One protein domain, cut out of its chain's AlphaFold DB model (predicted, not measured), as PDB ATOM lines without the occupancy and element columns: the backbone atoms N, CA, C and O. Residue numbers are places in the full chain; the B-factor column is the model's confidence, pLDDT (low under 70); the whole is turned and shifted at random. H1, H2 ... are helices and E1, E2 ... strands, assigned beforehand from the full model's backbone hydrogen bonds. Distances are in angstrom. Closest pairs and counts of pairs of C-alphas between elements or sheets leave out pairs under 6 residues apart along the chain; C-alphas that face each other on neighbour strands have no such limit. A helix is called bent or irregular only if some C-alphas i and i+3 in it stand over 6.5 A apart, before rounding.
ATOM      1  N   TYR A 302     -30.237  57.704   6.553       94.12
ATOM      2  CA  TYR A 302     -29.765  56.565   5.766       94.12
ATOM      3  C   TYR A 302     -29.641  55.355   6.689       94.12
ATOM      4  O   TYR A 302     -29.145  55.473   7.811       94.12
ATOM      5  N   ILE A 303     -30.149  54.205   6.257       96.69
ATOM      6  CA  ILE A 303     -30.091  52.953   7.012       96.69
ATOM      7  C   ILE A 303     -29.264  51.965   6.198       96.69
ATOM      8  O   ILE A 303     -29.617  51.671   5.059       96.69
ATOM      9  N   PHE A 304     -28.202  51.440   6.807       97.38
ATOM     10  CA  PHE A 304     -27.330  50.411   6.243       97.38
ATOM     11  C   PHE A 304     -27.574  49.093   6.997       97.38
ATOM     12  O   PHE A 304     -27.101  48.948   8.128       97.38
ATOM     13  N   PRO A 305     -28.372  48.160   6.439       96.75
ATOM     14  CA  PRO A 305     -28.650  46.863   7.049       96.75
ATOM     15  C   PRO A 305     -27.388  46.016   7.214       96.75
ATOM     16  O   PRO A 305     -26.376  46.244   6.556       96.75
ATOM     17  N   GLU A 306     -27.473  44.973   8.035       96.50
ATOM     18  CA  GLU A 306     -26.340  44.072   8.278       96.50
ATOM     19  C   GLU A 306     -25.855  43.365   7.006       96.50
ATOM     20  O   GLU A 306     -24.656  43.208   6.800       96.50
ATOM     21  N   LEU A 307     -26.779  43.038   6.093       92.94
ATOM     22  CA  LEU A 307     -26.435  42.482   4.785       92.94
ATOM     23  C   LEU A 307     -25.547  43.436   3.968       92.94
ATOM     24  O   LEU A 307     -24.583  42.988   3.354       92.94
ATOM     25  N   PHE A 308     -25.830  44.745   4.001       97.06
ATOM     26  CA  PHE A 308     -24.993  45.741   3.331       97.06
ATOM     27  C   PHE A 308     -23.589  45.762   3.936       97.06
ATOM     28  O   PHE A 308     -22.607  45.769   3.199       97.06
ATOM     29  N   LYS A 309     -23.475  45.753   5.270       97.00
ATOM     30  CA  LYS A 309     -22.164  45.756   5.928       97.00
ATOM     31  C   LYS A 309     -21.357  44.520   5.535       97.00
ATOM     32  O   LYS A 309     -20.268  44.654   4.993       97.00
ATOM     33  N   LYS A 310     -21.948  43.334   5.683       96.44
ATOM     34  CA  LYS A 310     -21.286  42.063   5.381       96.44
ATOM     35  C   LYS A 310     -20.853  41.954   3.917       96.44
ATOM     36  O   LYS A 310     -19.717  41.591   3.633       96.44
ATOM     37  N   GLU A 311     -21.755  42.219   2.975       95.88
ATOM     38  CA  GLU A 311     -21.469  41.987   1.555       95.88
ATOM     39  C   GLU A 311     -20.752  43.186   0.918       95.88
ATOM     40  O   GLU A 311     -19.720  43.028   0.277       95.88
ATOM     41  N   CYS A 312     -21.235  44.410   1.130       97.31
ATOM     42  CA  CYS A 312     -20.688  45.584   0.447       97.31
ATOM     43  C   CYS A 312     -19.485  46.182   1.181       97.31
ATOM     44  O   CYS A 312     -18.447  46.420   0.565       97.31
ATOM     45  N   GLN A 313     -19.600  46.414   2.490       96.44
ATOM     46  CA  GLN A 313     -18.537  47.069   3.253       96.44
ATOM     47  C   GLN A 313     -17.359  46.120   3.506       96.44
ATOM     48  O   GLN A 313     -16.214  46.473   3.225       96.44
ATOM     49  N   ASP A 314     -17.631  44.904   3.978       96.31
ATOM     50  CA  ASP A 314     -16.582  43.988   4.422       96.31
ATOM     51  C   ASP A 314     -15.981  43.187   3.265       96.31
ATOM     52  O   ASP A 314     -14.753  43.098   3.176       96.31
ATOM     53  N   LYS A 315     -16.806  42.639   2.356       96.06
ATOM     54  CA  LYS A 315     -16.307  41.874   1.199       96.06
ATOM     55  C   LYS A 315     -15.930  42.766   0.016       96.06
ATOM     56  O   LYS A 315     -14.801  42.675  -0.451       96.06
ATOM     57  N   PHE A 316     -16.829  43.634  -0.460       96.88
ATOM     58  CA  PHE A 316     -16.561  44.458  -1.655       96.88
ATOM     59  C   PHE A 316     -15.727  45.714  -1.372       96.88
ATOM     60  O   PHE A 316     -15.340  46.405  -2.314       96.88
ATOM     61  N   LYS A 317     -15.443  46.011  -0.095       97.12
ATOM     62  CA  LYS A 317     -14.678  47.190   0.349       97.12
ATOM     63  C   LYS A 317     -15.297  48.521  -0.094       97.12
ATOM     64  O   LYS A 317     -14.578  49.474  -0.375       97.12
ATOM     65  N   ILE A 318     -16.630  48.595  -0.137       97.62
ATOM     66  CA  ILE A 318     -17.381  49.815  -0.461       97.62
ATOM     67  C   ILE A 318     -17.881  50.444   0.841       97.62
ATOM     68  O   ILE A 318     -18.780  49.923   1.505       97.62
ATOM     69  N   SER A 319     -17.305  51.582   1.222       97.94
ATOM     70  CA  SER A 319     -17.629  52.245   2.485       97.94
ATOM     71  C   SER A 319     -19.011  52.917   2.470       97.94
ATOM     72  O   SER A 319     -19.515  53.363   1.436       97.94
ATOM     73  N   GLN A 320     -19.614  53.085   3.654       98.00
ATOM     74  CA  GLN A 320     -20.847  53.877   3.793       98.00
ATOM     75  C   GLN A 320     -20.648  55.320   3.309       98.00
ATOM     76  O   GLN A 320     -21.557  55.896   2.719       98.00
ATOM     77  N   ALA A 321     -19.458  55.895   3.511       97.88
ATOM     78  CA  ALA A 321     -19.136  57.247   3.064       97.88
ATOM     79  C   ALA A 321     -19.184  57.371   1.533       97.88
ATOM     80  O   ALA A 321     -19.794  58.310   1.023       97.88
ATOM     81  N   GLU A 322     -18.616  56.413   0.795       97.81
ATOM     82  CA  GLU A 322     -18.693  56.374  -0.674       97.81
ATOM     83  C   GLU A 322     -20.130  56.229  -1.169       97.81
ATOM     84  O   GLU A 322     -20.537  56.923  -2.105       97.81
ATOM     85  N   VAL A 323     -20.926  55.382  -0.514       98.00
ATOM     86  CA  VAL A 323     -22.342  55.220  -0.849       98.00
ATOM     87  C   VAL A 323     -23.129  56.503  -0.597       98.00
ATOM     88  O   VAL A 323     -23.874  56.940  -1.473       98.00
ATOM     89  N   LEU A 324     -22.941  57.157   0.551       96.69
ATOM     90  CA  LEU A 324     -23.586  58.440   0.840       96.69
ATOM     91  C   LEU A 324     -23.184  59.504  -0.180       96.69
ATOM     92  O   LEU A 324     -24.044  60.212  -0.702       96.69
ATOM     93  N   LYS A 325     -21.893  59.579  -0.521       97.12
ATOM     94  CA  LYS A 325     -21.376  60.493  -1.544       97.12
ATOM     95  C   LYS A 325     -21.995  60.198  -2.915       97.12
ATOM     96  O   LYS A 325     -22.228  61.130  -3.681       97.12
ATOM     97  N   THR A 326     -22.244  58.927  -3.230       97.75
ATOM     98  CA  THR A 326     -22.902  58.479  -4.469       97.75
ATOM     99  C   THR A 326     -24.367  58.885  -4.500       97.75
ATOM    100  O   THR A 326     -24.807  59.458  -5.486       97.75
ATOM    101  N   ILE A 327     -25.102  58.694  -3.404       95.88
ATOM    102  CA  ILE A 327     -26.507  59.108  -3.301       95.88
ATOM    103  C   ILE A 327     -26.651  60.638  -3.381       95.88
ATOM    104  O   ILE A 327     -27.574  61.145  -4.007       95.88
ATOM    105  N   GLN A 328     -25.745  61.389  -2.749       94.00
ATOM    106  CA  GLN A 328     -25.808  62.855  -2.692       94.00
ATOM    107  C   GLN A 328     -25.358  63.549  -3.982       94.00
ATOM    108  O   GLN A 328     -25.766  64.679  -4.241       94.00
ATOM    109  N   LYS A 329     -24.469  62.914  -4.750       96.19
ATOM    110  CA  LYS A 329     -23.866  63.473  -5.968       96.19
ATOM    111  C   LYS A 329     -23.919  62.442  -7.097       96.19
ATOM    112  O   LYS A 329     -22.888  62.124  -7.683       96.19
ATOM    113  N   SER A 330     -25.088  61.848  -7.305       96.81
ATOM    114  CA  SER A 330     -25.319  60.883  -8.380       96.81
ATOM    115  C   SER A 330     -25.317  61.586  -9.733       96.81
ATOM    116  O   SER A 330     -25.962  62.628  -9.860       96.81
ATOM    117  N   ASP A 331     -24.695  60.983 -10.742       96.69
ATOM    118  CA  ASP A 331     -24.749  61.475 -12.124       96.69
ATOM    119  C   ASP A 331     -26.043  61.030 -12.813       96.69
ATOM    120  O   ASP A 331     -26.642  61.779 -13.582       96.69
ATOM    121  N   LYS A 332     -26.510  59.815 -12.497       97.00
ATOM    122  CA  LYS A 332     -27.807  59.296 -12.941       97.00
ATOM    123  C   LYS A 332     -28.581  58.733 -11.759       97.00
ATOM    124  O   LYS A 332     -28.014  58.101 -10.867       97.00
ATOM    125  N   THR A 333     -29.891  58.945 -11.769       95.50
ATOM    126  CA  THR A 333     -30.824  58.329 -10.823       95.50
ATOM    127  C   THR A 333     -31.977  57.714 -11.597       95.50
ATOM    128  O   THR A 333     -32.498  58.328 -12.522       95.50
ATOM    129  N   GLU A 334     -32.391  56.518 -11.199       95.25
ATOM    130  CA  GLU A 334     -33.548  55.825 -11.760       95.25
ATOM    131  C   GLU A 334     -34.403  55.283 -10.611       95.25
ATOM    132  O   GLU A 334     -33.869  54.738  -9.646       95.25
ATOM    133  N   SER A 335     -35.721  55.479 -10.669       91.12
ATOM    134  CA  SER A 335     -36.653  55.040  -9.624       91.12
ATOM    135  C   SER A 335     -37.706  54.111 -10.208       91.12
ATOM    136  O   SER A 335     -38.216  54.352 -11.302       91.12
ATOM    137  N   VAL A 336     -38.038  53.056  -9.467       87.88
ATOM    138  CA  VAL A 336     -39.027  52.056  -9.869       87.88
ATOM    139  C   VAL A 336     -39.975  51.785  -8.712       87.88
ATOM    140  O   VAL A 336     -39.553  51.424  -7.610       87.88
ATOM    141  N   ILE A 337     -41.274  51.940  -8.971       82.62
ATOM    142  CA  ILE A 337     -42.333  51.662  -8.001       82.62
ATOM    143  C   ILE A 337     -42.901  50.271  -8.270       82.62
ATOM    144  O   ILE A 337     -43.595  50.040  -9.257       82.62
ATOM    145  N   PHE A 338     -42.668  49.348  -7.345       78.94
ATOM    146  CA  PHE A 338     -43.139  47.974  -7.435       78.94
ATOM    147  C   PHE A 338     -44.421  47.762  -6.646       78.94
ATOM    148  O   PHE A 338     -44.519  48.123  -5.466       78.94
ATOM    149  N   ASN A 339     -45.410  47.150  -7.306       69.75
ATOM    150  CA  ASN A 339     -46.727  46.830  -6.745       69.75
ATOM    151  C   ASN A 339     -47.442  48.038  -6.111       69.75
ATOM    152  O   ASN A 339     -48.277  47.874  -5.223       69.75
ATOM    153  N   GLY A 340     -47.086  49.260  -6.530       67.81
ATOM    154  CA  GLY A 340     -47.584  50.505  -5.946       67.81
ATOM    155  C   GLY A 340     -47.211  50.723  -4.474       67.81
ATOM    156  O   GLY A 340     -47.826  51.574  -3.845       67.81
ATOM    157  N   GLN A 341     -46.265  49.952  -3.922       71.19
ATOM    158  CA  GLN A 341     -45.947  49.941  -2.487       71.19
ATOM    159  C   GLN A 341     -44.485  50.273  -2.188       71.19
ATOM    160  O   GLN A 341     -44.212  51.018  -1.251       71.19
ATOM    161  N   LYS A 342     -43.538  49.718  -2.957       83.06
ATOM    162  CA  LYS A 342     -42.101  49.899  -2.711       83.06
ATOM    163  C   LYS A 342     -41.470  50.712  -3.822       83.06
ATOM    164  O   LYS A 342     -41.577  50.331  -4.980       83.06
ATOM    165  N   GLU A 343     -40.786  51.788  -3.462       89.12
ATOM    166  CA  GLU A 343     -39.963  52.557  -4.390       89.12
ATOM    167  C   GLU A 343     -38.498  52.158  -4.193       89.12
ATOM    168  O   GLU A 343     -37.919  52.417  -3.132       89.12
ATOM    169  N   LEU A 344     -37.914  51.506  -5.198       93.00
ATOM    170  CA  LEU A 344     -36.468  51.321  -5.271       93.00
ATOM    171  C   LEU A 344     -35.865  52.461  -6.071       93.00
ATOM    172  O   LEU A 344     -36.388  52.829  -7.119       93.00
ATOM    173  N   ILE A 345     -34.750  52.982  -5.583       95.31
ATOM    174  CA  ILE A 345     -34.003  54.044  -6.235       95.31
ATOM    175  C   ILE A 345     -32.586  53.552  -6.470       95.31
ATOM    176  O   ILE A 345     -31.905  53.104  -5.541       95.31
ATOM    177  N   PHE A 346     -32.166  53.656  -7.721       97.69
ATOM    178  CA  PHE A 346     -30.837  53.338  -8.193       97.69
ATOM    179  C   PHE A 346     -30.074  54.639  -8.394       97.69
ATOM    180  O   PHE A 346     -30.512  55.509  -9.145       97.69
ATOM    181  N   PHE A 347     -28.938  54.768  -7.720       98.12
ATOM    182  CA  PHE A 347     -28.029  55.899  -7.861       98.12
ATOM    183  C   PHE A 347     -26.767  55.408  -8.544       98.12
ATOM    184  O   PHE A 347     -26.165  54.432  -8.099       98.12
ATOM    185  N   LEU A 348     -26.368  56.095  -9.603       98.50
ATOM    186  CA  LEU A 348     -25.158  55.791 -10.339       98.50
ATOM    187  C   LEU A 348     -24.243  57.004 -10.314       98.50
ATOM    188  O   LEU A 348     -24.669  58.123 -10.611       98.50
ATOM    189  N   ARG A 349     -22.982  56.770  -9.964       98.38
ATOM    190  CA  ARG A 349     -21.950  57.796  -9.972       98.38
ATOM    191  C   ARG A 349     -20.671  57.284 -10.606       98.38
ATOM    192  O   ARG A 349     -20.154  56.259 -10.179       98.38
ATOM    193  N   PHE A 350     -20.144  58.043 -11.547       98.25
ATOM    194  CA  PHE A 350     -18.825  57.901 -12.123       98.25
ATOM    195  C   PHE A 350     -17.751  58.454 -11.181       98.25
ATOM    196  O   PHE A 350     -17.904  59.504 -10.542       98.25
ATOM    197  N   ILE A 351     -16.645  57.731 -11.086       97.81
ATOM    198  CA  ILE A 351     -15.467  58.116 -10.326       97.81
ATOM    199  C   ILE A 351     -14.270  57.943 -11.247       97.81
ATOM    200  O   ILE A 351     -13.891  56.820 -11.577       97.81
ATOM    201  N   SER A 352     -13.680  59.075 -11.626       96.44
ATOM    202  CA  SER A 352     -12.399  59.067 -12.313       96.44
ATOM    203  C   SER A 352     -11.282  58.829 -11.303       96.44
ATOM    204  O   SER A 352     -11.212  59.500 -10.267       96.44
ATOM    205  N   SER A 353     -10.462  57.824 -11.580       93.44
ATOM    206  CA  SER A 353      -9.291  57.446 -10.786       93.44
ATOM    207  C   SER A 353      -8.227  56.865 -11.723       93.44
ATOM    208  O   SER A 353      -8.363  57.010 -12.933       93.44
ATOM    209  N   GLU A 354      -7.183  56.205 -11.212       92.25
ATOM    210  CA  GLU A 354      -6.211  55.494 -12.073       92.25
ATOM    211  C   GLU A 354      -6.904  54.534 -13.044       92.25
ATOM    212  O   GLU A 354      -6.493  54.380 -14.193       92.25
ATOM    213  N   ARG A 355      -8.024  53.959 -12.594       92.06
ATOM    214  CA  ARG A 355      -8.966  53.269 -13.455       92.06
ATOM    215  C   ARG A 355     -10.368  53.791 -13.239       92.06
ATOM    216  O   ARG A 355     -10.882  53.789 -12.124       92.06
ATOM    217  N   ASP A 356     -11.007  54.201 -14.316       96.56
ATOM    218  CA  ASP A 356     -12.358  54.731 -14.265       96.56
ATOM    219  C   ASP A 356     -13.376  53.656 -13.855       96.56
ATOM    220  O   ASP A 356     -13.367  52.520 -14.345       96.56
ATOM    221  N   TYR A 357     -14.273  54.009 -12.934       97.81
ATOM    222  CA  TYR A 357     -15.329  53.111 -12.475       97.81
ATOM    223  C   TYR A 357     -16.599  53.852 -12.072       97.81
ATOM    224  O   TYR A 357     -16.627  55.063 -11.867       97.81
ATOM    225  N   TYR A 358     -17.663  53.082 -11.907       98.50
ATOM    226  CA  TYR A 358     -18.950  53.524 -11.412       98.50
ATOM    227  C   TYR A 358     -19.247  52.901 -10.053       98.50
ATOM    228  O   TYR A 358     -18.928  51.739  -9.809       98.50
ATOM    229  N   ILE A 359     -19.909  53.652  -9.176       98.56
ATOM    230  CA  ILE A 359     -20.606  53.097  -8.018       98.56
ATOM    231  C   ILE A 359     -22.098  53.087  -8.331       98.56
ATOM    232  O   ILE A 359     -22.705  54.145  -8.515       98.56
ATOM    233  N   LEU A 360     -22.681  51.890  -8.376       98.69
ATOM    234  CA  LEU A 360     -24.119  51.673  -8.500       98.69
ATOM    235  C   LEU A 360     -24.688  51.291  -7.133       98.69
ATOM    236  O   LEU A 360     -24.296  50.278  -6.561       98.69
ATOM    237  N   VAL A 361     -25.626  52.081  -6.617       98.50
ATOM    238  CA  VAL A 361     -26.279  51.875  -5.318       98.50
ATOM    239  C   VAL A 361     -27.760  51.614  -5.532       98.50
ATOM    240  O   VAL A 361     -28.417  52.396  -6.214       98.50
ATOM    241  N   CYS A 362     -28.312  50.590  -4.883       97.50
ATOM    242  CA  CYS A 362     -29.758  50.401  -4.783       97.50
ATOM    243  C   CYS A 362     -30.230  50.637  -3.355       97.50
ATOM    244  O   CYS A 362     -29.708  50.058  -2.394       97.50
ATOM    245  N   ALA A 363     -31.282  51.435  -3.218       96.12
ATOM    246  CA  ALA A 363     -31.912  51.682  -1.938       96.12
ATOM    247  C   ALA A 363     -33.441  51.681  -2.023       96.12
ATOM    248  O   ALA A 363     -34.025  52.107  -3.011       96.12
ATOM    249  N   GLU A 364     -34.097  51.232  -0.958       93.38
ATOM    250  CA  GLU A 364     -35.543  51.352  -0.772       93.38
ATOM    251  C   GLU A 364     -35.855  52.684  -0.092       93.38
ATOM    252  O   GLU A 364     -35.382  52.965   1.018       93.38
ATOM    253  N   ARG A 365     -36.697  53.501  -0.729       87.94
ATOM    254  CA  ARG A 365     -37.215  54.715  -0.102       87.94
ATOM    255  C   ARG A 365     -38.388  54.370   0.812       87.94
ATOM    256  O   ARG A 365     -39.414  53.861   0.369       87.94
ATOM    257  N   ARG A 366     -38.240  54.699   2.095       86.25
ATOM    258  CA  ARG A 366     -39.282  54.644   3.129       86.25
ATOM    259  C   ARG A 366     -39.683  56.060   3.541       86.25
ATOM    260  O   ARG A 366     -38.994  57.023   3.222       86.25
ATOM    261  N   LEU A 367     -40.760  56.168   4.320       73.44
ATOM    262  CA  LEU A 367     -41.378  57.445   4.697       73.44
ATOM    263  C   LEU A 367     -40.393  58.501   5.245       73.44
ATOM    264  O   LEU A 367     -40.533  59.686   4.964       73.44
ATOM    265  N   GLN A 368     -39.409  58.089   6.049       81.38
ATOM    266  CA  GLN A 368     -38.426  59.002   6.659       81.38
ATOM    267  C   GLN A 368     -36.975  58.538   6.489       81.38
ATOM    268  O   GLN A 368     -36.063  59.114   7.088       81.38
ATOM    269  N   SER A 369     -36.745  57.488   5.703       89.81
ATOM    270  CA  SER A 369     -35.422  56.898   5.559       89.81
ATOM    271  C   SER A 369     -35.181  56.308   4.181       89.81
ATOM    272  O   SER A 369     -36.109  55.957   3.458       89.81
ATOM    273  N   LEU A 370     -33.905  56.183   3.837       93.12
ATOM    274  CA  LEU A 370     -33.446  55.455   2.665       93.12
ATOM    275  C   LEU A 370     -32.679  54.224   3.154       93.12
ATOM    276  O   LEU A 370     -31.648  54.361   3.814       93.12
ATOM    277  N   VAL A 371     -33.218  53.033   2.900       95.75
ATOM    278  CA  VAL A 371     -32.586  51.766   3.287       95.75
ATOM    279  C   VAL A 371     -31.715  51.299   2.136       95.75
ATOM    280  O   VAL A 371     -32.234  50.872   1.110       95.75
ATOM    281  N   VAL A 372     -30.398  51.389   2.289       97.31
ATOM    282  CA  VAL A 372     -29.449  50.963   1.257       97.31
ATOM    283  C   VAL A 372     -29.324  49.447   1.302       97.31
ATOM    284  O   VAL A 372     -28.863  48.908   2.302       97.31
ATOM    285  N   TYR A 373     -29.723  48.754   0.238       95.81
ATOM    286  CA  TYR A 373     -29.626  47.295   0.201       95.81
ATOM    287  C   TYR A 373     -28.230  46.828  -0.189       95.81
ATOM    288  O   TYR A 373     -27.659  45.982   0.495       95.81
ATOM    289  N   TRP A 374     -27.684  47.382  -1.269       97.50
ATOM    290  CA  TRP A 374     -26.398  46.970  -1.814       97.50
ATOM    291  C   TRP A 374     -25.767  48.086  -2.651       97.50
ATOM    292  O   TRP A 374     -26.442  49.031  -3.077       97.50
ATOM    293  N   ALA A 375     -24.462  47.961  -2.876       98.38
ATOM    294  CA  ALA A 375     -23.697  48.792  -3.789       98.38
ATOM    295  C   ALA A 375     -22.665  47.939  -4.538       98.38
ATOM    296  O   ALA A 375     -22.115  46.994  -3.972       98.38
ATOM    297  N   PHE A 376     -22.381  48.298  -5.788       98.56
ATOM    298  CA  PHE A 376     -21.352  47.665  -6.611       98.56
ATOM    299  C   PHE A 376     -20.394  48.706  -7.180       98.56
ATOM    300  O   PHE A 376     -20.818  49.796  -7.565       98.56
ATOM    301  N   LYS A 377     -19.113  48.343  -7.253       98.12
ATOM    302  CA  LYS A 377     -18.071  49.043  -7.995       98.12
ATOM    303  C   LYS A 377     -17.948  48.357  -9.356       98.12
ATOM    304  O   LYS A 377     -17.612  47.180  -9.418       98.12
ATOM    305  N   ILE A 378     -18.243  49.079 -10.429       98.31
ATOM    306  CA  ILE A 378     -18.293  48.545 -11.792       98.31
ATOM    307  C   ILE A 378     -17.328  49.356 -12.653       98.31
ATOM    308  O   ILE A 378     -17.582  50.528 -12.912       98.31
ATOM    309  N   PHE A 379     -16.207  48.764 -13.063       97.50
ATOM    310  CA  PHE A 379     -15.229  49.442 -13.914       97.50
ATOM    311  C   PHE A 379     -15.797  49.793 -15.291       97.50
ATOM    312  O   PHE A 379     -16.669  49.096 -15.816       97.50
ATOM    313  N   ALA A 380     -15.304  50.897 -15.855       96.81
ATOM    314  CA  ALA A 380     -15.799  51.447 -17.112       96.81
ATOM    315  C   ALA A 380     -15.560  50.525 -18.323       96.81
ATOM    316  O   ALA A 380     -16.222  50.675 -19.342       96.81
ATOM    317  N   ASP A 381     -14.667  49.545 -18.202       95.50
ATOM    318  CA  ASP A 381     -14.363  48.563 -19.240       95.50
ATOM    319  C   ASP A 381     -15.264  47.315 -19.202       95.50
ATOM    320  O   ASP A 381     -15.002  46.352 -19.917       95.50
ATOM    321  N   LEU A 382     -16.332  47.307 -18.388       97.12
ATOM    322  CA  LEU A 382     -17.314  46.214 -18.391       97.12
ATOM    323  C   LEU A 382     -17.931  46.001 -19.784       97.12
ATOM    324  O   LEU A 382     -18.165  44.861 -20.189       97.12
ATOM    325  N   CYS A 383     -18.245  47.091 -20.485       96.25
ATOM    326  CA  CYS A 383     -18.745  47.078 -21.854       96.25
ATOM    327  C   CYS A 383     -18.501  48.428 -22.535       96.25
ATOM    328  O   CYS A 383     -18.393  49.459 -21.864       96.25
ATOM    329  N   ASP A 384     -18.508  48.427 -23.865       95.44
ATOM    330  CA  ASP A 384     -18.521  49.662 -24.646       95.44
ATOM    331  C   ASP A 384     -19.754  50.509 -24.293       95.44
ATOM    332  O   ASP A 384     -20.806  49.990 -23.900       95.44
ATOM    333  N   ASP A 385     -19.608  51.830 -24.385       95.75
ATOM    334  CA  ASP A 385     -20.678  52.800 -24.137       95.75
ATOM    335  C   ASP A 385     -21.365  52.696 -22.763       95.75
ATOM    336  O   ASP A 385     -22.501  53.142 -22.579       95.75
ATOM    337  N   ILE A 386     -20.662  52.177 -21.749       97.44
ATOM    338  CA  ILE A 386     -21.171  52.059 -20.371       97.44
ATOM    339  C   ILE A 386     -21.751  53.381 -19.835       97.44
ATOM    340  O   ILE A 386     -22.738  53.398 -19.098       97.44
ATOM    341  N   HIS A 387     -21.174  54.508 -20.261       96.69
ATOM    342  CA  HIS A 387     -21.572  55.857 -19.880       96.69
ATOM    343  C   HIS A 387     -22.951  56.262 -20.425       96.69
ATOM    344  O   HIS A 387     -23.565  57.183 -19.882       96.69
ATOM    345  N   LEU A 388     -23.478  55.574 -21.444       97.31
ATOM    346  CA  LEU A 388     -24.819  55.798 -21.992       97.31
ATOM    347  C   LEU A 388     -25.902  55.042 -21.213       97.31
ATOM    348  O   LEU A 388     -27.039  55.509 -21.152       97.31
ATOM    349  N   LEU A 389     -25.556  53.947 -20.529       97.94
ATOM    350  CA  LEU A 389     -26.526  53.081 -19.853       97.94
ATOM    351  C   LEU A 389     -27.257  53.775 -18.692       97.94
ATOM    352  O   LEU A 389     -26.678  54.576 -17.946       97.94
ATOM    353  N   SER A 390     -28.539  53.447 -18.512       98.12
ATOM    354  CA  SER A 390     -29.272  53.752 -17.279       98.12
ATOM    355  C   SER A 390     -28.741  52.902 -16.108       98.12
ATOM    356  O   SER A 390     -28.126  51.855 -16.336       98.12
ATOM    357  N   PRO A 391     -28.972  53.299 -14.843       98.56
ATOM    358  CA  PRO A 391     -28.607  52.487 -13.683       98.56
ATOM    359  C   PRO A 391     -29.090  51.029 -13.767       98.56
ATOM    360  O   PRO A 391     -28.334  50.114 -13.437       98.56
ATOM    361  N   ILE A 392     -30.316  50.790 -14.245       98.06
ATOM    362  CA  ILE A 392     -30.876  49.435 -14.366       98.06
ATOM    363  C   ILE A 392     -30.255  48.674 -15.538       98.06
ATOM    364  O   ILE A 392     -29.947  47.491 -15.402       98.06
ATOM    365  N   GLN A 393     -30.012  49.336 -16.671       98.25
ATOM    366  CA  GLN A 393     -29.325  48.709 -17.805       98.25
ATOM    367  C   GLN A 393     -27.893  48.301 -17.439       98.25
ATOM    368  O   GLN A 393     -27.455  47.208 -17.791       98.25
ATOM    369  N   LEU A 394     -27.184  49.143 -16.681       98.56
ATOM    370  CA  LEU A 394     -25.862  48.816 -16.156       98.56
ATOM    371  C   LEU A 394     -25.915  47.610 -15.210       98.56
ATOM    372  O   LEU A 394     -25.073  46.721 -15.308       98.56
ATOM    373  N   LEU A 395     -26.920  47.546 -14.331       98.50
ATOM    374  CA  LEU A 395     -27.135  46.386 -13.463       98.50
ATOM    375  C   LEU A 395     -27.365  45.103 -14.270       98.50
ATOM    376  O   LEU A 395     -26.816  44.066 -13.910       98.50
ATOM    377  N   ALA A 396     -28.145  45.173 -15.352       98.38
ATOM    378  CA  ALA A 396     -28.389  44.035 -16.232       98.38
ATOM    379  C   ALA A 396     -27.087  43.548 -16.887       98.38
ATOM    380  O   ALA A 396     -26.770  42.368 -16.787       98.38
ATOM    381  N   ARG A 397     -26.273  44.455 -17.450       98.44
ATOM    382  CA  ARG A 397     -24.953  44.107 -18.015       98.44
ATOM    383  C   ARG A 397     -24.008  43.514 -16.976       98.44
ATOM    384  O   ARG A 397     -23.309  42.541 -17.251       98.44
ATOM    385  N   PHE A 398     -24.011  44.071 -15.770       98.56
ATOM    386  CA  PHE A 398     -23.221  43.557 -14.660       98.56
ATOM    387  C   PHE A 398     -23.669  42.148 -14.241       98.56
ATOM    388  O   PHE A 398     -22.835  41.263 -14.047       98.56
ATOM    389  N   ALA A 399     -24.980  41.909 -14.160       98.31
ATOM    390  CA  ALA A 399     -25.545  40.591 -13.896       98.31
ATOM    391  C   ALA A 399     -25.297  39.605 -15.050       98.31
ATOM    392  O   ALA A 399     -25.076  38.429 -14.795       98.31
ATOM    393  N   ASP A 400     -25.254  40.038 -16.307       98.31
ATOM    394  CA  ASP A 400     -24.901  39.151 -17.421       98.31
ATOM    395  C   ASP A 400     -23.457  38.640 -17.298       98.31
ATOM    396  O   ASP A 400     -23.200  37.439 -17.468       98.31
ATOM    397  N   ALA A 401     -22.529  39.530 -16.930       97.94
ATOM    398  CA  ALA A 401     -21.111  39.217 -16.774       97.94
ATOM    399  C   ALA A 401     -20.818  38.361 -15.528       97.94
ATOM    400  O   ALA A 401     -20.134  37.339 -15.622       97.94
ATOM    401  N   TYR A 402     -21.361  38.740 -14.367       98.06
ATOM    402  CA  TYR A 402     -21.013  38.136 -13.070       98.06
ATOM    403  C   TYR A 402     -22.161  37.381 -12.404       98.06
ATOM    404  O   TYR A 402     -22.007  36.883 -11.292       98.06
ATOM    405  N   GLY A 403     -23.327  37.305 -13.034       97.88
ATOM    406  CA  GLY A 403     -24.495  36.665 -12.451       97.88
ATOM    407  C   GLY A 403     -24.543  35.156 -12.656       97.88
ATOM    408  O   GLY A 403     -24.122  34.625 -13.691       97.88
ATOM    409  N   LEU A 404     -25.116  34.478 -11.665       98.50
ATOM    410  CA  LEU A 404     -25.556  33.091 -11.727       98.50
ATOM    411  C   LEU A 404     -26.976  33.029 -12.318       98.50
ATOM    412  O   LEU A 404     -27.806  33.882 -11.982       98.50
ATOM    413  N   PRO A 405     -27.296  32.038 -13.171       98.44
ATOM    414  CA  PRO A 405     -28.650  31.874 -13.684       98.44
ATOM    415  C   PRO A 405     -29.652  31.601 -12.554       98.44
ATOM    416  O   PRO A 405     -29.419  30.761 -11.683       98.44
ATOM    417  N   ILE A 406     -30.796  32.279 -12.602       98.19
ATOM    418  CA  ILE A 406     -31.951  32.061 -11.729       98.19
ATOM    419  C   ILE A 406     -33.079  31.498 -12.582       98.19
ATOM    420  O   ILE A 406     -33.315  31.986 -13.684       98.19
ATOM    421  N   THR A 407     -33.785  30.488 -12.084       97.62
ATOM    422  CA  THR A 407     -35.019  29.985 -12.700       97.62
ATOM    423  C   THR A 407     -36.217  30.266 -11.812       97.62
ATOM    424  O   THR A 407     -36.142  30.076 -10.599       97.62
ATOM    425  N   ILE A 408     -37.303  30.730 -12.424       96.44
ATOM    426  CA  ILE A 408     -38.615  30.904 -11.806       96.44
ATOM    427  C   ILE A 408     -39.687  30.423 -12.784       96.44
ATOM    428  O   ILE A 408     -39.831  30.976 -13.872       96.44
ATOM    429  N   GLY A 409     -40.417  29.364 -12.421       93.00
ATOM    430  CA  GLY A 409     -41.237  28.633 -13.395       93.00
ATOM    431  C   GLY A 409     -40.394  28.197 -14.596       93.00
ATOM    432  O   GLY A 409     -39.326  27.619 -14.412       93.00
ATOM    433  N   ASP A 410     -40.838  28.546 -15.801       93.12
ATOM    434  CA  ASP A 410     -40.135  28.226 -17.053       93.12
ATOM    435  C   ASP A 410     -39.131  29.314 -17.491       93.12
ATOM    436  O   ASP A 410     -38.476  29.189 -18.526       93.12
ATOM    437  N   LEU A 411     -38.999  30.408 -16.729       96.62
ATOM    438  CA  LEU A 411     -38.099  31.512 -17.055       96.62
ATOM    439  C   LEU A 411     -36.738  31.321 -16.380       96.62
ATOM    440  O   LEU A 411     -36.636  31.432 -15.158       96.62
ATOM    441  N   THR A 412     -35.682  31.143 -17.178       97.88
ATOM    442  CA  THR A 412     -34.285  31.144 -16.715       97.88
ATOM    443  C   THR A 412     -33.538  32.371 -17.237       97.88
ATOM    444  O   THR A 412     -33.442  32.576 -18.444       97.88
ATOM    445  N   SER A 413     -32.978  33.187 -16.340       98.31
ATOM    446  CA  SER A 413     -32.176  34.369 -16.693       98.31
ATOM    447  C   SER A 413     -31.199  34.740 -15.571       98.31
ATOM    448  O   SER A 413     -31.399  34.366 -14.416       98.31
ATOM    449  N   LYS A 414     -30.146  35.503 -15.882       98.31
ATOM    450  CA  LYS A 414     -29.255  36.115 -14.875       98.31
ATOM    451  C   LYS A 414     -29.823  37.414 -14.292       98.31
ATOM    452  O   LYS A 414     -29.464  37.806 -13.181       98.31
ATOM    453  N   PHE A 415     -30.732  38.052 -15.027       98.31
ATOM    454  CA  PHE A 415     -31.396  39.292 -14.648       98.31
ATOM    455  C   PHE A 415     -32.871  39.257 -15.063       98.31
ATOM    456  O   PHE A 415     -33.196  39.015 -16.227       98.31
ATOM    457  N   ILE A 416     -33.775  39.494 -14.114       97.88
ATOM    458  CA  ILE A 416     -35.221  39.579 -14.349       97.88
ATOM    459  C   ILE A 416     -35.712  40.888 -13.739       97.88
ATOM    460  O   ILE A 416     -35.518  41.139 -12.548       97.88
ATOM    461  N   PHE A 417     -36.370  41.720 -14.539       95.81
ATOM    462  CA  PHE A 417     -36.874  43.020 -14.110       95.81
ATOM    463  C   PHE A 417     -38.290  43.246 -14.627       95.81
ATOM    464  O   PHE A 417     -38.558  43.002 -15.801       95.81
ATOM    465  N   ALA A 418     -39.176  43.707 -13.738       92.12
ATOM    466  CA  ALA A 418     -40.572  44.032 -14.040       92.12
ATOM    467  C   ALA A 418     -41.296  42.949 -14.872       92.12
ATOM    468  O   ALA A 418     -41.952  43.248 -15.869       92.12
ATOM    469  N   HIS A 419     -41.165  41.686 -14.463       94.81
ATOM    470  CA  HIS A 419     -41.708  40.540 -15.194       94.81
ATOM    471  C   HIS A 419     -42.779  39.817 -14.375       94.81
ATOM    472  O   HIS A 419     -42.681  39.734 -13.153       94.81
ATOM    473  N   ARG A 420     -43.800  39.273 -15.038       94.19
ATOM    474  CA  ARG A 420     -44.841  38.461 -14.399       94.19
ATOM    475  C   ARG A 420     -44.736  37.033 -14.905       94.19
ATOM    476  O   ARG A 420     -44.838  36.814 -16.105       94.19
ATOM    477  N   VAL A 421     -44.565  36.084 -13.991       95.62
ATOM    478  CA  VAL A 421     -44.393  34.665 -14.319       95.62
ATOM    479  C   VAL A 421     -45.519  33.851 -13.695       95.62
ATOM    480  O   VAL A 421     -45.803  33.980 -12.503       95.62
ATOM    481  N   GLU A 422     -46.162  33.009 -14.498       95.12
ATOM    482  CA  GLU A 422     -47.082  31.981 -14.013       95.12
ATOM    483  C   GLU A 422     -46.286  30.704 -13.735       95.12
ATOM    484  O   GLU A 422     -45.521  30.246 -14.579       95.12
ATOM    485  N   VAL A 423     -46.420  30.161 -12.527       94.56
ATOM    486  CA  VAL A 423     -45.641  29.013 -12.061       94.56
ATOM    487  C   VAL A 423     -46.593  27.890 -11.685       94.56
ATOM    488  O   VAL A 423     -47.345  28.005 -10.712       94.56
ATOM    489  N   SER A 424     -46.535  26.795 -12.439       92.69
ATOM    490  CA  SER A 424     -47.255  25.558 -12.137       92.69
ATOM    491  C   SER A 424     -46.480  24.767 -11.084       92.69
ATOM    492  O   SER A 424     -45.556  24.026 -11.405       92.69
ATOM    493  N   SER A 425     -46.819  24.951  -9.811       87.81
ATOM    494  CA  SER A 425     -46.233  24.187  -8.709       87.81
ATOM    495  C   SER A 425     -47.214  24.081  -7.547       87.81
ATOM    496  O   SER A 425     -47.952  25.015  -7.240       87.81
ATOM    497  N   SER A 426     -47.214  22.936  -6.863       85.94
ATOM    498  CA  SER A 426     -47.911  22.769  -5.584       85.94
ATOM    499  C   SER A 426     -47.081  23.242  -4.387       85.94
ATOM    500  O   SER A 426     -47.629  23.381  -3.294       85.94
ATOM    501  N   ASP A 427     -45.781  23.485  -4.579       87.44
ATOM    502  CA  ASP A 427     -44.824  23.791  -3.519       87.44
ATOM    503  C   ASP A 427     -44.147  25.148  -3.744       87.44
ATOM    504  O   ASP A 427     -43.344  25.335  -4.661       87.44
ATOM    505  N   LEU A 428     -44.437  26.091  -2.847       84.06
ATOM    506  CA  LEU A 428     -43.882  27.443  -2.871       84.06
ATOM    507  C   LEU A 428     -42.348  27.459  -2.731       84.06
ATOM    508  O   LEU A 428     -41.710  28.409  -3.178       84.06
ATOM    509  N   THR A 429     -41.750  26.435  -2.112       83.56
ATOM    510  CA  THR A 429     -40.298  26.371  -1.882       83.56
ATOM    511  C   THR A 429     -39.512  26.056  -3.155       83.56
ATOM    512  O   THR A 429     -38.362  26.463  -3.280       83.56
ATOM    513  N   SER A 430     -40.159  25.418  -4.132       84.62
ATOM    514  CA  SER A 430     -39.578  25.061  -5.434       84.62
ATOM    515  C   SER A 430     -39.648  26.179  -6.480       84.62
ATOM    516  O   SER A 430     -39.208  26.001  -7.612       84.62
ATOM    517  N   LEU A 431     -40.224  27.333  -6.128       90.88
ATOM    518  CA  LEU A 431     -40.572  28.370  -7.098       90.88
ATOM    519  C   LEU A 431     -39.348  29.069  -7.703       90.88
ATOM    520  O   LEU A 431     -39.449  29.608  -8.800       90.88
ATOM    521  N   ILE A 432     -38.219  29.087  -6.989       95.75
ATOM    522  CA  ILE A 432     -36.990  29.758  -7.414       95.75
ATOM    523  C   ILE A 432     -35.811  28.811  -7.226       95.75
ATOM    524  O   ILE A 432     -35.584  28.325  -6.118       95.75
ATOM    525  N   SER A 433     -35.012  28.620  -8.273       96.50
ATOM    526  CA  SER A 433     -33.730  27.918  -8.187       96.50
ATOM    527  C   SER A 433     -32.583  28.805  -8.665       96.50
ATOM    528  O   SER A 433     -32.714  29.543  -9.642       96.50
ATOM    529  N   ILE A 434     -31.445  28.736  -7.974       97.62
ATOM    530  CA  ILE A 434     -30.198  29.409  -8.366       97.62
ATOM    531  C   ILE A 434     -29.226  28.331  -8.835       97.62
ATOM    532  O   ILE A 434     -28.931  27.394  -8.093       97.62
ATOM    533  N   HIS A 435     -28.725  28.461 -10.061       97.75
ATOM    534  CA  HIS A 435     -27.809  27.498 -10.667       97.75
ATOM    535  C   HIS A 435     -26.359  27.864 -10.328       97.75
ATOM    536  O   HIS A 435     -25.784  28.763 -10.936       97.75
ATOM    537  N   ASN A 436     -25.776  27.169  -9.346       97.94
ATOM    538  CA  ASN A 436     -24.417  27.412  -8.844       97.94
ATOM    539  C   ASN A 436     -23.558  26.126  -8.845       97.94
ATOM    540  O   ASN A 436     -23.247  25.596  -7.776       97.94
ATOM    541  N   PRO A 437     -23.196  25.584 -10.023       96.81
ATOM    542  CA  PRO A 437     -22.481  24.307 -10.121       96.81
ATOM    543  C   PRO A 437     -21.072  24.351  -9.511       96.81
ATOM    544  O   PRO A 437     -20.584  23.341  -9.016       96.81
ATOM    545  N   GLU A 438     -20.434  25.523  -9.511       97.19
ATOM    546  CA  GLU A 438     -19.078  25.731  -8.985       97.19
ATOM    547  C   GLU A 438     -19.065  25.962  -7.461       97.19
ATOM    548  O   GLU A 438     -18.002  26.138  -6.868       97.19
ATOM    549  N   ASN A 439     -20.237  25.957  -6.809       96.81
ATOM    550  CA  ASN A 439     -20.402  26.223  -5.376       96.81
ATOM    551  C   ASN A 439     -19.720  27.531  -4.924       96.81
ATOM    552  O   ASN A 439     -19.137  27.631  -3.841       96.81
ATOM    553  N   HIS A 440     -19.772  28.554  -5.776       97.44
ATOM    554  CA  HIS A 440     -19.205  29.859  -5.479       97.44
ATOM    555  C   HIS A 440     -20.032  30.611  -4.436       97.44
ATOM    556  O   HIS A 440     -21.232  30.383  -4.272       97.44
ATOM    557  N   SER A 441     -19.394  31.554  -3.739       97.06
ATOM    558  CA  SER A 441     -20.122  32.479  -2.872       97.06
ATOM    559  C   SER A 441     -20.957  33.419  -3.733       97.06
ATOM    560  O   SER A 441     -20.458  33.950  -4.727       97.06
ATOM    561  N   PHE A 442     -22.194  33.702  -3.334       97.44
ATOM    562  CA  PHE A 442     -23.070  34.598  -4.086       97.44
ATOM    563  C   PHE A 442     -23.874  35.544  -3.193       97.44
ATOM    564  O   PHE A 442     -24.120  35.275  -2.018       97.44
ATOM    565  N   MET A 443     -24.321  36.646  -3.795       96.69
ATOM    566  CA  MET A 443     -25.298  37.574  -3.232       96.69
ATOM    567  C   MET A 443     -26.503  37.614  -4.165       96.69
ATOM    568  O   MET A 443     -26.340  37.695  -5.379       96.69
ATOM    569  N   ASN A 444     -27.718  37.572  -3.624       96.12
ATOM    570  CA  ASN A 444     -28.929  37.669  -4.430       96.12
ATOM    571  C   ASN A 444     -29.801  38.858  -4.020       96.12
ATOM    572  O   ASN A 444     -29.738  39.372  -2.905       96.12
ATOM    573  N   CYS A 445     -30.618  39.294  -4.967       95.44
ATOM    574  CA  CYS A 445     -31.731  40.192  -4.738       95.44
ATOM    575  C   CYS A 445     -32.958  39.493  -5.311       95.44
ATOM    576  O   CYS A 445     -33.006  39.259  -6.512       95.44
ATOM    577  N   LEU A 446     -33.905  39.103  -4.457       94.50
ATOM    578  CA  LEU A 446     -35.132  38.403  -4.847       94.50
ATOM    579  C   LEU A 446     -36.341  39.245  -4.433       94.50
ATOM    580  O   LEU A 446     -37.023  38.960  -3.448       94.50
ATOM    581  N   LEU A 447     -36.582  40.338  -5.155       92.00
ATOM    582  CA  LEU A 447     -37.743  41.190  -4.930       92.00
ATOM    583  C   LEU A 447     -38.876  40.711  -5.833       92.00
ATOM    584  O   LEU A 447     -38.920  41.023  -7.020       92.00
ATOM    585  N   LEU A 448     -39.802  39.949  -5.260       93.12
ATOM    586  CA  LEU A 448     -41.008  39.494  -5.943       93.12
ATOM    587  C   LEU A 448     -42.194  39.406  -4.980       93.12
ATOM    588  O   LEU A 448     -42.031  39.340  -3.760       93.12
ATOM    589  N   LYS A 449     -43.401  39.392  -5.542       91.38
ATOM    590  CA  LYS A 449     -44.635  39.077  -4.822       91.38
ATOM    591  C   LYS A 449     -45.233  37.813  -5.417       91.38
ATOM    592  O   LYS A 449     -45.583  37.798  -6.591       91.38
ATOM    593  N   VAL A 450     -45.373  36.774  -4.598       92.44
ATOM    594  CA  VAL A 450     -46.062  35.543  -4.998       92.44
ATOM    595  C   VAL A 450     -47.510  35.618  -4.536       92.44
ATOM    596  O   VAL A 450     -47.792  35.902  -3.370       92.44
ATOM    597  N   SER A 451     -48.437  35.370  -5.451       91.19
ATOM    598  CA  SER A 451     -49.860  35.235  -5.164       91.19
ATOM    599  C   SER A 451     -50.370  33.907  -5.707       91.19
ATOM    600  O   SER A 451     -49.910  33.422  -6.736       91.19
ATOM    601  N   ARG A 452     -51.293  33.272  -4.985       91.56
ATOM    602  CA  ARG A 452     -51.889  32.009  -5.421       91.56
ATOM    603  C   ARG A 452     -53.030  32.305  -6.393       91.56
ATOM    604  O   ARG A 452     -53.950  33.030  -6.017       91.56
ATOM    605  N   LYS A 453     -52.962  31.752  -7.608       87.81
ATOM    606  CA  LYS A 453     -54.031  31.841  -8.616       87.81
ATOM    607  C   LYS A 453     -55.074  30.752  -8.372       87.81
ATOM    608  O   LYS A 453     -56.259  31.047  -8.283       87.81
ATOM    609  N   ASP A 454     -54.617  29.514  -8.178       91.12
ATOM    610  CA  ASP A 454     -55.462  28.350  -7.893       91.12
ATOM    611  C   ASP A 454     -54.719  27.295  -7.038       91.12
ATOM    612  O   ASP A 454     -53.730  27.595  -6.367       91.12
ATOM    613  N   ARG A 455     -55.216  26.051  -6.979       88.31
ATOM    614  CA  ARG A 455     -54.609  24.998  -6.150       88.31
ATOM    615  C   ARG A 455     -53.190  24.605  -6.582       88.31
ATOM    616  O   ARG A 455     -52.421  24.250  -5.693       88.31
ATOM    617  N   SER A 456     -52.863  24.681  -7.865       92.25
ATOM    618  CA  SER A 456     -51.605  24.217  -8.468       92.25
ATOM    619  C   SER A 456     -50.794  25.331  -9.132       92.25
ATOM    620  O   SER A 456     -49.715  25.061  -9.649       92.25
ATOM    621  N   THR A 457     -51.306  26.563  -9.127       92.12
ATOM    622  CA  THR A 457     -50.713  27.666  -9.881       92.12
ATOM    623  C   THR A 457     -50.469  28.892  -9.010       92.12
ATOM    624  O   THR A 457     -51.361  29.389  -8.303       92.12
ATOM    625  N   PHE A 458     -49.261  29.435  -9.122       94.12
ATOM    626  CA  PHE A 458     -48.851  30.703  -8.536       94.12
ATOM    627  C   PHE A 458     -48.594  31.749  -9.622       94.12
ATOM    628  O   PHE A 458     -48.197  31.432 -10.738       94.12
ATOM    629  N   ILE A 459     -48.793  33.014  -9.273       93.81
ATOM    630  CA  ILE A 459     -48.346  34.161 -10.055       93.81
ATOM    631  C   ILE A 459     -47.242  34.842  -9.256       93.81
ATOM    632  O   ILE A 459     -47.471  35.270  -8.120       93.81
ATOM    633  N   ALA A 460     -46.063  34.952  -9.857       94.56
ATOM    634  CA  ALA A 460     -44.940  35.703  -9.332       94.56
ATOM    635  C   ALA A 460     -44.795  37.026 -10.090       94.56
ATOM    636  O   ALA A 460     -44.441  37.051 -11.267       94.56
ATOM    637  N   ASP A 461     -45.061  38.134  -9.401       92.12
ATOM    638  CA  ASP A 461     -44.792  39.481  -9.899       92.12
ATOM    639  C   ASP A 461     -43.355  39.862  -9.487       92.12
ATOM    640  O   ASP A 461     -43.103  40.278  -8.347       92.12
ATOM    641  N   CYS A 462     -42.401  39.650 -10.396       93.38
ATOM    642  CA  CYS A 462     -40.969  39.870 -10.214       93.38
ATOM    643  C   CYS A 462     -40.630  41.349 -10.399       93.38
ATOM    644  O   CYS A 462     -40.601  41.870 -11.515       93.38
ATOM    645  N   ALA A 463     -40.331  42.024  -9.293       91.56
ATOM    646  CA  ALA A 463     -39.860  43.398  -9.313       91.56
ATOM    647  C   ALA A 463     -38.420  43.471  -9.839       91.56
ATOM    648  O   ALA A 463     -38.137  44.140 -10.831       91.56
ATOM    649  N   LEU A 464     -37.523  42.745  -9.176       95.25
ATOM    650  CA  LEU A 464     -36.104  42.694  -9.495       95.25
ATOM    651  C   LEU A 464     -35.535  41.377  -8.974       95.25
ATOM    652  O   LEU A 464     -35.623  41.102  -7.774       95.25
ATOM    653  N   MET A 465     -34.949  40.578  -9.862       97.38
ATOM    654  CA  MET A 465     -34.243  39.355  -9.499       97.38
ATOM    655  C   MET A 465     -32.885  39.287 -10.184       97.38
ATOM    656  O   MET A 465     -32.792  39.396 -11.404       97.38
ATOM    657  N   PHE A 466     -31.839  39.086  -9.389       98.06
ATOM    658  CA  PHE A 466     -30.500  38.754  -9.868       98.06
ATOM    659  C   PHE A 466     -29.713  38.045  -8.763       98.06
ATOM    660  O   PHE A 466     -30.032  38.151  -7.574       98.06
ATOM    661  N   CYS A 467     -28.674  37.315  -9.157       98.19
ATOM    662  CA  CYS A 467     -27.767  36.639  -8.242       98.19
ATOM    663  C   CYS A 467     -26.348  36.828  -8.758       98.19
ATOM    664  O   CYS A 467     -26.044  36.347  -9.835       98.19
ATOM    665  N   ILE A 468     -25.506  37.553  -8.026       98.38
ATOM    666  CA  ILE A 468     -24.121  37.832  -8.410       98.38
ATOM    667  C   ILE A 468     -23.204  36.796  -7.774       98.38
ATOM    668  O   ILE A 468     -23.223  36.620  -6.554       98.38
ATOM    669  N   ASP A 469     -22.378  36.159  -8.598       98.44
ATOM    670  CA  ASP A 469     -21.229  35.366  -8.178       98.44
ATOM    671  C   ASP A 469     -20.180  36.303  -7.567       98.44
ATOM    672  O   ASP A 469     -19.446  37.026  -8.249       98.44
ATOM    673  N   THR A 470     -20.141  36.317  -6.239       97.94
ATOM    674  CA  THR A 470     -19.258  37.206  -5.484       97.94
ATOM    675  C   THR A 470     -17.812  36.741  -5.521       97.94
ATOM    676  O   THR A 470     -16.930  37.588  -5.432       97.94
ATOM    677  N   THR A 471     -17.551  35.444  -5.716       98.00
ATOM    678  CA  THR A 471     -16.189  34.938  -5.920       98.00
ATOM    679  C   THR A 471     -15.595  35.552  -7.188       98.00
ATOM    680  O   THR A 471     -14.536  36.180  -7.139       98.00
ATOM    681  N   ARG A 472     -16.305  35.449  -8.321       97.75
ATOM    682  CA  ARG A 472     -15.852  36.017  -9.604       97.75
ATOM    683  C   ARG A 472     -15.740  37.537  -9.553       97.75
ATOM    684  O   ARG A 472     -14.749  38.095 -10.019       97.75
ATOM    685  N   TYR A 473     -16.723  38.204  -8.954       97.81
ATOM    686  CA  TYR A 473     -16.726  39.658  -8.832       97.81
ATOM    687  C   TYR A 473     -15.576  40.189  -7.957       97.81
ATOM    688  O   TYR A 473     -14.890  41.129  -8.355       97.81
ATOM    689  N   ILE A 474     -15.299  39.570  -6.802       96.94
ATOM    690  CA  ILE A 474     -14.185  39.972  -5.925       96.94
ATOM    691  C   ILE A 474     -12.837  39.755  -6.618       96.94
ATOM    692  O   ILE A 474     -11.972  40.631  -6.543       96.94
ATOM    693  N   ASN A 475     -12.667  38.631  -7.322       96.50
ATOM    694  CA  ASN A 475     -11.455  38.368  -8.100       96.50
ATOM    695  C   ASN A 475     -11.253  39.437  -9.178       96.50
ATOM    696  O   ASN A 475     -10.145  39.950  -9.336       96.50
ATOM    697  N   TRP A 476     -12.331  39.823  -9.867       95.50
ATOM    698  CA  TRP A 476     -12.283  40.891 -10.859       95.50
ATOM    699  C   TRP A 476     -11.858  42.219 -10.236       95.50
ATOM    700  O   TRP A 476     -10.866  42.784 -10.688       95.50
ATOM    701  N   ILE A 477     -12.508  42.677  -9.159       94.19
ATOM    702  CA  ILE A 477     -12.124  43.937  -8.499       94.19
ATOM    703  C   ILE A 477     -10.677  43.899  -8.010       94.19
ATOM    704  O   ILE A 477      -9.941  44.864  -8.201       94.19
ATOM    705  N   SER A 478     -10.256  42.787  -7.404       92.62
ATOM    706  CA  SER A 478      -8.901  42.651  -6.869       92.62
ATOM    707  C   SER A 478      -7.859  42.708  -7.981       92.62
ATOM    708  O   SER A 478      -6.859  43.400  -7.827       92.62
ATOM    709  N   SER A 479      -8.111  42.065  -9.129       90.25
ATOM    710  CA  SER A 479      -7.192  42.091 -10.277       90.25
ATOM    711  C   SER A 479      -6.955  43.493 -10.846       90.25
ATOM    712  O   SER A 479      -5.897  43.736 -11.423       90.25
ATOM    713  N   GLN A 480      -7.899  44.421 -10.648       82.25
ATOM    714  CA  GLN A 480      -7.765  45.795 -11.128       82.25
ATOM    715  C   GLN A 480      -7.035  46.727 -10.160       82.25
ATOM    716  O   GLN A 480      -6.671  47.817 -10.574       82.25
ATOM    717  N   ASN A 481      -6.806  46.320  -8.905       72.81
ATOM    718  CA  ASN A 481      -6.049  47.124  -7.935       72.81
ATOM    719  C   ASN A 481      -4.528  46.867  -7.993       72.81
ATOM    720  O   ASN A 481      -3.779  47.529  -7.285       72.81
ATOM    721  N   TYR A 482      -4.078  45.874  -8.772       62.12
ATOM    722  CA  TYR A 482      -2.666  45.476  -8.896       62.12
ATOM    723  C   TYR A 482      -2.050  45.812 -10.267       62.12
ATOM    724  O   TYR A 482      -0.948  45.353 -10.570       62.12
TER     725      TYR A 482
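This is residues 302 to 482 of the 483 residues of an uncharacterized protein of Archaeoglobus veneficus (UniProt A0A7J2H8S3). Two lobes meet at the helix H3: one is a twisted sheet of four strands, E1 to E4, with H2 on one face and H3 on the opposite face; the other is a sharply bent sheet of E7, E10 and E9 that wraps round a small sheet of E6, E5 and E8. The two larger sheets are partly face to face, H1 packs on the edge strand E4, and H4 follows E10 directly. The printed part has 181 residues, with named elements in the order H1 H2 E1 E2 E3 E4 H3 E5 E6 E7 E8 E9 E10 H4; the class is mixed, helices and strands. The sheets run E1 E2 E3 E4, E6 E5 E8 and E7 E10 E9, each antiparallel throughout. The whole is compact, with a radius of gyration of the C-alphas of 16.9 A and spans of 57 by 41 by 32 A.

H1, residues 306 to 315, is close to but not clearly touching H2, residues 320 to 328, and stands about perpendicular to it at 74 degrees. E1, residues 332 to 338, E2, residues 342 to 351, E3, residues 357 to 365, and E4, residues 369 to 379, form a meander, each strand the antiparallel neighbour of the one before. N 334 and O 346 of the hairpin E1 and E2 are 3.0 A apart, N 347 and O 361 of E2 and E3 2.9 A, and N 360 and O 376 of E3 and E4 2.9 A, within hydrogen-bond range. H1 is on this sheet; its closest C-alphas to E4 are those of Phe 308 and Trp 374, 5.5 A. H2 is on it too, with the C-alphas of Thr 326 and Arg 349 of E2 5.6 A apart. H3, residues 391 to 402, is on the face opposite to H2, at a height over the sheet of 9.6 A, and runs across the strands, at 67 degrees to E3 on the local plane. E5, residues 406 to 408, and E6, residues 411 to 413, form a hairpin, with N 406 and O 413 2.8 A apart; E8, residues 432 to 434, is the other neighbour of E5, with N 407 and O 433 2.8 A apart. E7, residues 415 to 424, and E9, residues 442 to 452, are the edge strands beside E10, residues 457 to 469; N 421 and O 460 are 2.9 A apart, and N 451 and O 459 2.8 A. H3 and this sheet make two layers, a helix on one face of a sheet. The three sheets are a stack of sheets, three sheets face to face in turn: the parts of the E7 E10 E9 sheet and of the four-stranded sheet that face each other are 11.5 A apart centre to centre, and the parts of the E7 E10 E9 sheet and of the small sheet E6 E5 E8 that face each other are 7.4 A apart centre to centre. H4, residues 470 to 480, only just touches H3, with 3 pairs of C-alphas within 8 A, and only at their ends; the closest are those of Tyr 402 and Tyr 473, 6.2 A. Every O i to N i+4 pair is within hydrogen-bond range in H2, H3 and H4, and 4 of 6 are in H1.

H1 begins at C-alpha 306, (-26.340, 44.072, 8.278), and is 12.5 A long; H2 is 12.1 A long. E1 measures 19.8 A, E2 28.9 A, E3 25.2 A and E4 29.0 A, with a bend of 57 degrees at residue 373. H3 is 16.2 A long and begins at C-alpha 391, (-28.607, 52.487, -13.683). E5, E6 and E8 have three residues each. E7, 21.1 A, bends by 101 degrees at residue 418; E9, 29.0 A, by 52 degrees at 447; E10, 30.5 A, by 77 degrees at 463. H4 is 15.4 A long and ends at C-alpha 480, (-7.765, 45.795, -11.128).

The two C-alphas farthest apart, those of Glu 354 and Arg 455, are 57.5 A apart. The printed part has no cut. The link from E4 to H3, 11 residues, is long. The mean pLDDT of the printed part is 94.3; residues 339 to 340 and 482 are under 70.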